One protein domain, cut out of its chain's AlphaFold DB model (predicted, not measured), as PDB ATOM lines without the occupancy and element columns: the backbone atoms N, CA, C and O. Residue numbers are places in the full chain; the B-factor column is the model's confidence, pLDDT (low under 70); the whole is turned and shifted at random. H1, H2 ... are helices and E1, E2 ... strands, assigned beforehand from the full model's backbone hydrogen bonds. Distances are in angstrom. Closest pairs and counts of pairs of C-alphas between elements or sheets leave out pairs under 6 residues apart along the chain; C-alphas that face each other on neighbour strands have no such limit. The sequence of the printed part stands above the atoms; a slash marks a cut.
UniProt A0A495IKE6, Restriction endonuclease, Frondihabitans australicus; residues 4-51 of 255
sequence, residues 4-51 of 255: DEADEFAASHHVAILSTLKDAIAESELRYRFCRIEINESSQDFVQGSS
ATOM      1  N   ASP A   4     -27.806 -23.497 -45.658       89.00
ATOM      2  CA  ASP A   4     -26.378 -23.740 -45.894       89.00
ATOM      3  C   ASP A   4     -25.474 -22.734 -45.157       89.00
ATOM      4  O   ASP A   4     -24.477 -23.124 -44.553       89.00
ATOM      5  N   GLU A   5     -25.845 -21.445 -45.129       89.00
ATOM      6  CA  GLU A   5     -25.107 -20.416 -44.373       89.00
ATOM      7  C   GLU A   5     -25.164 -20.663 -42.854       89.00
ATOM      8  O   GLU A   5     -24.209 -20.356 -42.139       89.00
ATOM      9  N   ALA A   6     -26.275 -21.209 -42.344       86.94
ATOM     10  CA  ALA A   6     -26.431 -21.538 -40.928       86.94
ATOM     11  C   ALA A   6     -25.583 -22.756 -40.526       86.94
ATOM     12  O   ALA A   6     -24.951 -22.739 -39.467       86.94
ATOM     13  N   ASP A   7     -25.537 -23.778 -41.382       90.62
ATOM     14  CA  ASP A   7     -24.774 -25.007 -41.155       90.62
ATOM     15  C   ASP A   7     -23.263 -24.757 -41.234       90.62
ATOM     16  O   ASP A   7     -22.512 -25.217 -40.371       90.62
ATOM     17  N   GLU A   8     -22.805 -23.963 -42.207       88.31
ATOM     18  CA  GLU A   8     -21.399 -23.555 -42.307       88.31
ATOM     19  C   GLU A   8     -20.970 -22.728 -41.085       88.31
ATOM     20  O   GLU A   8     -19.911 -22.972 -40.491       88.31
ATOM     21  N   PHE A   9     -21.822 -21.795 -40.645       90.44
ATOM     22  CA  PHE A   9     -21.585 -21.012 -39.435       90.44
ATOM     23  C   PHE A   9     -21.493 -21.909 -38.192       90.44
ATOM     24  O   PHE A   9     -20.552 -21.769 -37.404       90.44
ATOM     25  N   ALA A  10     -22.429 -22.848 -38.022       89.88
ATOM     26  CA  ALA A  10     -22.444 -23.779 -36.898       89.88
ATOM     27  C   ALA A  10     -21.202 -24.683 -36.889       89.88
ATOM     28  O   ALA A  10     -20.564 -24.828 -35.846       89.88
ATOM     29  N   ALA A  11     -20.807 -25.223 -38.045       89.44
ATOM     30  CA  ALA A  11     -19.619 -26.063 -38.179       89.44
ATOM     31  C   ALA A  11     -18.331 -25.301 -37.826       89.44
ATOM     32  O   ALA A  11     -17.489 -25.812 -37.084       89.44
ATOM     33  N   SER A  12     -18.194 -24.057 -38.298       90.44
ATOM     34  CA  SER A  12     -17.039 -23.207 -37.985       90.44
ATOM     35  C   SER A  12     -16.933 -22.909 -36.482       90.44
ATOM     36  O   SER A  12     -15.863 -23.062 -35.884       90.44
ATOM     37  N   HIS A  13     -18.053 -22.564 -35.837       92.56
ATOM     38  CA  HIS A  13     -18.080 -22.283 -34.399       92.56
ATOM     39  C   HIS A  13     -17.870 -23.544 -33.559       92.56
ATOM     40  O   HIS A  13     -17.198 -23.476 -32.532       92.56
ATOM     41  N   HIS A  14     -18.379 -24.695 -34.003       91.38
ATOM     42  CA  HIS A  14     -18.168 -25.977 -33.334       91.38
ATOM     43  C   HIS A  14     -16.675 -26.305 -33.207       91.38
ATOM     44  O   HIS A  14     -16.192 -26.588 -32.112       91.38
ATOM     45  N   VAL A  15     -15.918 -26.179 -34.303       91.12
ATOM     46  CA  VAL A  15     -14.468 -26.431 -34.308       91.12
ATOM     47  C   VAL A  15     -13.727 -25.461 -33.384       91.12
ATOM     48  O   VAL A  15     -12.875 -25.886 -32.601       91.12
ATOM     49  N   ALA A  16     -14.068 -24.169 -33.427       94.06
ATOM     50  CA  ALA A  16     -13.436 -23.151 -32.587       94.06
ATOM     51  C   ALA A  16     -13.714 -23.367 -31.086       94.06
ATOM     52  O   ALA A  16     -12.803 -23.260 -30.258       94.06
ATOM     53  N   ILE A  17     -14.956 -23.713 -30.730       94.50
ATOM     54  CA  ILE A  17     -15.347 -24.024 -29.350       94.50
ATOM     55  C   ILE A  17     -14.615 -25.277 -28.874       94.50
ATOM     56  O   ILE A  17     -14.009 -25.253 -27.805       94.50
ATOM     57  N   LEU A  18     -14.610 -26.348 -29.670       94.06
ATOM     58  CA  LEU A  18     -13.945 -27.594 -29.305       94.06
ATOM     59  C   LEU A  18     -12.441 -27.396 -29.085       94.06
ATOM     60  O   LEU A  18     -11.898 -27.924 -28.116       94.06
ATOM     61  N   SER A  19     -11.776 -26.615 -29.944       94.56
ATOM     62  CA  SER A  19     -10.366 -26.247 -29.755       94.56
ATOM     63  C   SER A  19     -10.161 -25.521 -28.427       94.56
ATOM     64  O   SER A  19      -9.312 -25.916 -27.636       94.56
ATOM     65  N   THR A  20     -10.998 -24.523 -28.142       95.75
ATOM     66  CA  THR A  20     -10.921 -23.739 -26.901       95.75
ATOM     67  C   THR A  20     -11.105 -24.612 -25.656       95.75
ATOM     68  O   THR A  20     -10.395 -24.445 -24.666       95.75
ATOM     69  N   LEU A  21     -12.044 -25.565 -25.689       95.75
ATOM     70  CA  LEU A  21     -12.277 -26.492 -24.578       95.75
ATOM     71  C   LEU A  21     -11.091 -27.440 -24.375       95.75
ATOM     72  O   LEU A  21     -10.688 -27.664 -23.236       95.75
ATOM     73  N   LYS A  22     -10.510 -27.966 -25.461       95.12
ATOM     74  CA  LYS A  22      -9.306 -28.809 -25.403       95.12
ATOM     75  C   LYS A  22      -8.124 -28.047 -24.806       95.12
ATOM     76  O   LYS A  22      -7.459 -28.584 -23.926       95.12
ATOM     77  N   ASP A  23      -7.925 -26.795 -25.210       95.56
ATOM     78  CA  ASP A  23      -6.868 -25.939 -24.665       95.56
ATOM     79  C   ASP A  23      -7.079 -25.673 -23.166       95.56
ATOM     80  O   ASP A  23      -6.136 -25.770 -22.384       95.56
ATOM     81  N   ALA A  24      -8.319 -25.416 -22.735       94.06
ATOM     82  CA  ALA A  24      -8.644 -25.212 -21.323       94.06
ATOM     83  C   ALA A  24      -8.458 -26.483 -20.467       94.06
ATOM     84  O   ALA A  24      -8.006 -26.400 -19.318       94.06
ATOM     85  N   ILE A  25      -8.792 -27.661 -21.009       94.62
ATOM     86  CA  ILE A  25      -8.546 -28.957 -20.357       94.62
ATOM     87  C   ILE A  25      -7.037 -29.187 -20.225       94.62
ATOM     88  O   ILE A  25      -6.555 -29.408 -19.115       94.62
ATOM     89  N   ALA A  26      -6.285 -29.040 -21.319       93.94
ATOM     90  CA  ALA A  26      -4.834 -29.215 -21.329       93.94
ATOM     91  C   ALA A  26      -4.120 -28.224 -20.396       93.94
ATOM     92  O   ALA A  26      -3.182 -28.591 -19.689       93.94
ATOM     93  N   GLU A  27      -4.576 -26.970 -20.337       91.50
ATOM     94  CA  GLU A  27      -4.055 -25.981 -19.393       91.50
ATOM     95  C   GLU A  27      -4.336 -26.380 -17.938       91.50
ATOM     96  O   GLU A  27      -3.475 -26.200 -17.073       91.50
ATOM     97  N   SER A  28      -5.516 -26.940 -17.656       91.38
ATOM     98  CA  SER A  28      -5.855 -27.434 -16.317       91.38
ATOM     99  C   SER A  28      -4.944 -28.598 -15.916       91.38
ATOM    100  O   SER A  28      -4.403 -28.584 -14.813       91.38
ATOM    101  N   GLU A  29      -4.710 -29.556 -16.816       88.88
ATOM    102  CA  GLU A  29      -3.811 -30.695 -16.594       88.88
ATOM    103  C   GLU A  29      -2.361 -30.255 -16.378       88.88
ATOM    104  O   GLU A  29      -1.735 -30.661 -15.399       88.88
ATOM    105  N   LEU A  30      -1.847 -29.362 -17.229       87.12
ATOM    106  CA  LEU A  30      -0.492 -28.814 -17.112       87.12
ATOM    107  C   LEU A  30      -0.270 -28.112 -15.764       87.12
ATOM    108  O   LEU A  30       0.834 -28.122 -15.220       87.12
ATOM    109  N   ARG A  31      -1.322 -27.485 -15.232       85.06
ATOM    110  CA  ARG A  31      -1.310 -26.792 -13.940       85.06
ATOM    111  C   ARG A  31      -1.705 -27.694 -12.773       85.06
ATOM    112  O   ARG A  31      -1.803 -27.190 -11.659       85.06
ATOM    113  N   TYR A  32      -1.948 -28.985 -13.002       87.38
ATOM    114  CA  TYR A  32      -2.432 -29.928 -11.991       87.38
ATOM    115  C   TYR A  32      -3.695 -29.429 -11.270       87.38
ATOM    116  O   TYR A  32      -3.806 -29.526 -10.049       87.38
ATOM    117  N   ARG A  33      -4.625 -28.822 -12.011       89.62
ATOM    118  CA  ARG A  33      -5.908 -28.318 -11.510       89.62
ATOM    119  C   ARG A  33      -7.048 -29.237 -11.900       89.62
ATOM    120  O   ARG A  33      -7.037 -29.854 -12.965       89.62
ATOM    121  N   PHE A  34      -8.078 -29.267 -11.064       90.38
ATOM    122  CA  PHE A  34      -9.299 -29.974 -11.398       90.38
ATOM    123  C   PHE A  34     -10.041 -29.240 -12.520       90.38
ATOM    124  O   PHE A  34     -10.615 -28.167 -12.324       90.38
ATOM    125  N   CYS A  35     -10.052 -29.830 -13.714       92.19
ATOM    126  CA  CYS A  35     -10.923 -29.359 -14.780       92.19
ATOM    127  C   CYS A  35     -12.360 -29.766 -14.450       92.19
ATOM    128  O   CYS A  35     -12.591 -30.915 -14.099       92.19
ATOM    129  N   ARG A  36     -13.333 -28.853 -14.553       91.44
ATOM    130  CA  ARG A  36     -14.760 -29.153 -14.299       91.44
ATOM    131  C   ARG A  36     -15.471 -29.770 -15.500       91.44
ATOM    132  O   ARG A  36     -16.562 -30.315 -15.347       91.44
ATOM    133  N   ILE A  37     -14.866 -29.655 -16.673       94.06
ATOM    134  CA  ILE A  37     -15.407 -30.119 -17.944       94.06
ATOM    135  C   ILE A  37     -14.552 -31.260 -18.485       94.06
ATOM    136  O   ILE A  37     -13.359 -31.346 -18.210       94.06
ATOM    137  N   GLU A  38     -15.173 -32.121 -19.271       94.31
ATOM    138  CA  GLU A  38     -14.521 -33.176 -20.033       94.31
ATOM    139  C   GLU A  38     -15.281 -33.337 -21.354       94.31
ATOM    140  O   GLU A  38     -16.499 -33.145 -21.413       94.31
ATOM    141  N   ILE A  39     -14.563 -33.673 -22.422       94.00
ATOM    142  CA  ILE A  39     -15.169 -34.047 -23.701       94.00
ATOM    143  C   ILE A  39     -15.475 -35.541 -23.632       94.00
ATOM    144  O   ILE A  39     -14.604 -36.332 -23.268       94.00
ATOM    145  N   ASN A  40     -16.707 -35.931 -23.945       90.94
ATOM    146  CA  ASN A  40     -17.131 -37.319 -23.834       90.94
ATOM    147  C   ASN A  40     -16.283 -38.227 -24.746       90.94
ATOM    148  O   ASN A  40     -16.062 -37.943 -25.922       90.94
ATOM    149  N   GLU A  41     -15.801 -39.343 -24.201       84.06
ATOM    150  CA  GLU A  41     -14.893 -40.238 -24.933       84.06
ATOM    151  C   GLU A  41     -15.590 -41.016 -26.049       84.06
ATOM    152  O   GLU A  41     -14.961 -41.382 -27.039       84.06
ATOM    153  N   SER A  42     -16.893 -41.262 -25.896       86.88
ATOM    154  CA  SER A  42     -17.709 -41.960 -26.892       86.88
ATOM    155  C   SER A  42     -18.175 -41.034 -28.019       86.88
ATOM    156  O   SER A  42     -18.514 -41.516 -29.098       86.88
ATOM    157  N   SER A  43     -18.193 -39.716 -27.799       90.94
ATOM    158  CA  SER A  43     -18.484 -38.723 -28.834       90.94
ATOM    159  C   SER A  43     -17.904 -37.356 -28.471       90.94
ATOM    160  O   SER A  43     -18.256 -36.762 -27.453       90.94
ATOM    161  N   GLN A  44     -17.067 -36.821 -29.363       88.00
ATOM    162  CA  GLN A  44     -16.446 -35.504 -29.183       88.00
ATOM    163  C   GLN A  44     -17.438 -34.335 -29.277       88.00
ATOM    164  O   GLN A  44     -17.055 -33.202 -28.994       88.00
ATOM    165  N   ASP A  45     -18.693 -34.612 -29.639       88.50
ATOM    166  CA  ASP A  45     -19.748 -33.610 -29.786       88.50
ATOM    167  C   ASP A  45     -20.445 -33.302 -28.448       88.50
ATOM    168  O   ASP A  45     -21.220 -32.349 -28.352       88.50
ATOM    169  N   PHE A  46     -20.172 -34.084 -27.394       91.00
ATOM    170  CA  PHE A  46     -20.741 -33.867 -26.065       91.00
ATOM    171  C   PHE A  46     -19.691 -33.392 -25.063       91.00
ATOM    172  O   PHE A  46     -18.610 -33.966 -24.919       91.00
ATOM    173  N   VAL A  47     -20.069 -32.370 -24.296       92.94
ATOM    174  CA  VAL A  47     -19.344 -31.903 -23.112       92.94
ATOM    175  C   VAL A  47     -20.080 -32.401 -21.877       92.94
ATOM    176  O   VAL A  47     -21.304 -32.299 -21.788       92.94
ATOM    177  N   GLN A  48     -19.334 -32.917 -20.911       94.38
ATOM    178  CA  GLN A  48     -19.860 -33.409 -19.642       94.38
ATOM    179  C   GLN A  48     -19.047 -32.861 -18.467       94.38
ATOM    180  O   GLN A  48     -17.993 -32.247 -18.645       94.38
ATOM    181  N   GLY A  49     -19.540 -33.081 -17.248       93.31
ATOM    182  CA  GLY A  49     -18.744 -32.831 -16.049       93.31
ATOM    183  C   GLY A  49     -17.580 -33.818 -15.968       93.31
ATOM    184  O   GLY A  49     -17.757 -34.998 -16.246       93.31
ATOM    185  N   SER A  50     -16.404 -33.374 -15.542       91.44
ATOM    186  CA  SER A  50     -15.216 -34.242 -15.426       91.44
ATOM    187  C   SER A  50     -15.356 -35.375 -14.404       91.44
ATOM    188  O   SER A  50     -14.722 -36.419 -14.536       91.44
ATOM    189  N   SER A  51     -16.221 -35.193 -13.408       91.75
ATOM    190  CA  SER A  51     -16.610 -36.230 -12.445       91.75
ATOM    191  C   SER A  51     -17.830 -37.043 -12.890       91.75
ATOM    192  O   SER A  51     -18.327 -37.862 -12.120       91.75
TER     193      SER A  51
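This is residues 4 to 51 of the 255 residues of the protein "Restriction endonuclease" of Frondihabitans australicus (UniProt A0A495IKE6). One long, unbent helix, H1, makes the length of this domain, and after it the strand stretch folds back as a small two-stranded hairpin, E1 and E2, beside the later part of the helix, with E1 the nearer strand. The first part of the helix, residues 4 to 13, sticks out free of the rest. The printed part has 48 residues, with one named helix and two named strands in the order H1, E1, E2; the sheet's order is E1 - E2, antiparallel, and the class is mostly helix. The whole is loose, with a radius of gyration of the C-alphas of 12.7 A, and the C-alphas span 42 by 20 by 12 A.

The printed part opens with H1, residues 4 to 30, in which every O i to N i+4 pair is within hydrogen-bond range. A short link of 6 residues leads from it to E1, residues 37 to 39. The closest C-alphas of H1 and E1 are those of Ile 25 and Glu 38, 7.3 A apart, and the centres of the two elements are 12.2 A apart. A short link of 7 residues leads on to E2, residues 47 to 49. E1 and E2 form a hairpin of antiparallel neighbour strands, with 138 degrees between their directions. C-alphas 37 and 49 face each other at 4.7 A, as do C-alphas 39 and 47 at 4.7 A. Across this pair, N 38 and O 48 are within hydrogen-bond range at 2.9 A, and so are N 48 and O 38 at 2.9 A. H1 and E2 are apart. The C-alphas of H1 that come within 10 A of the sheet belong to residues 18 to 25.

H1 begins at C-alpha 4, (-26.378, -23.740, -45.894), and ends at C-alpha 30, (-0.492, -28.814, -17.112), 39.0 A from first to last C-alpha. E1 begins at Ile 37, with its C-alpha at (-15.407, -30.119, -17.944), and ends at Ile 39. E2 runs from Val 47 to Gly 49, where C-alpha 49 stands at (-18.744, -32.831, -16.049).

The two C-alphas farthest apart are those of Asp 4 and Tyr 32, at 42.0 A. Without residues 4 to 13, which stand free, the body has 38 residues and spans 25 by 22 by 11 A, with a radius of gyration of 9.8 A. The printed part has no cut, and neither link is long. The mean pLDDT of the printed part is 91.3, and no printed residue is under 70.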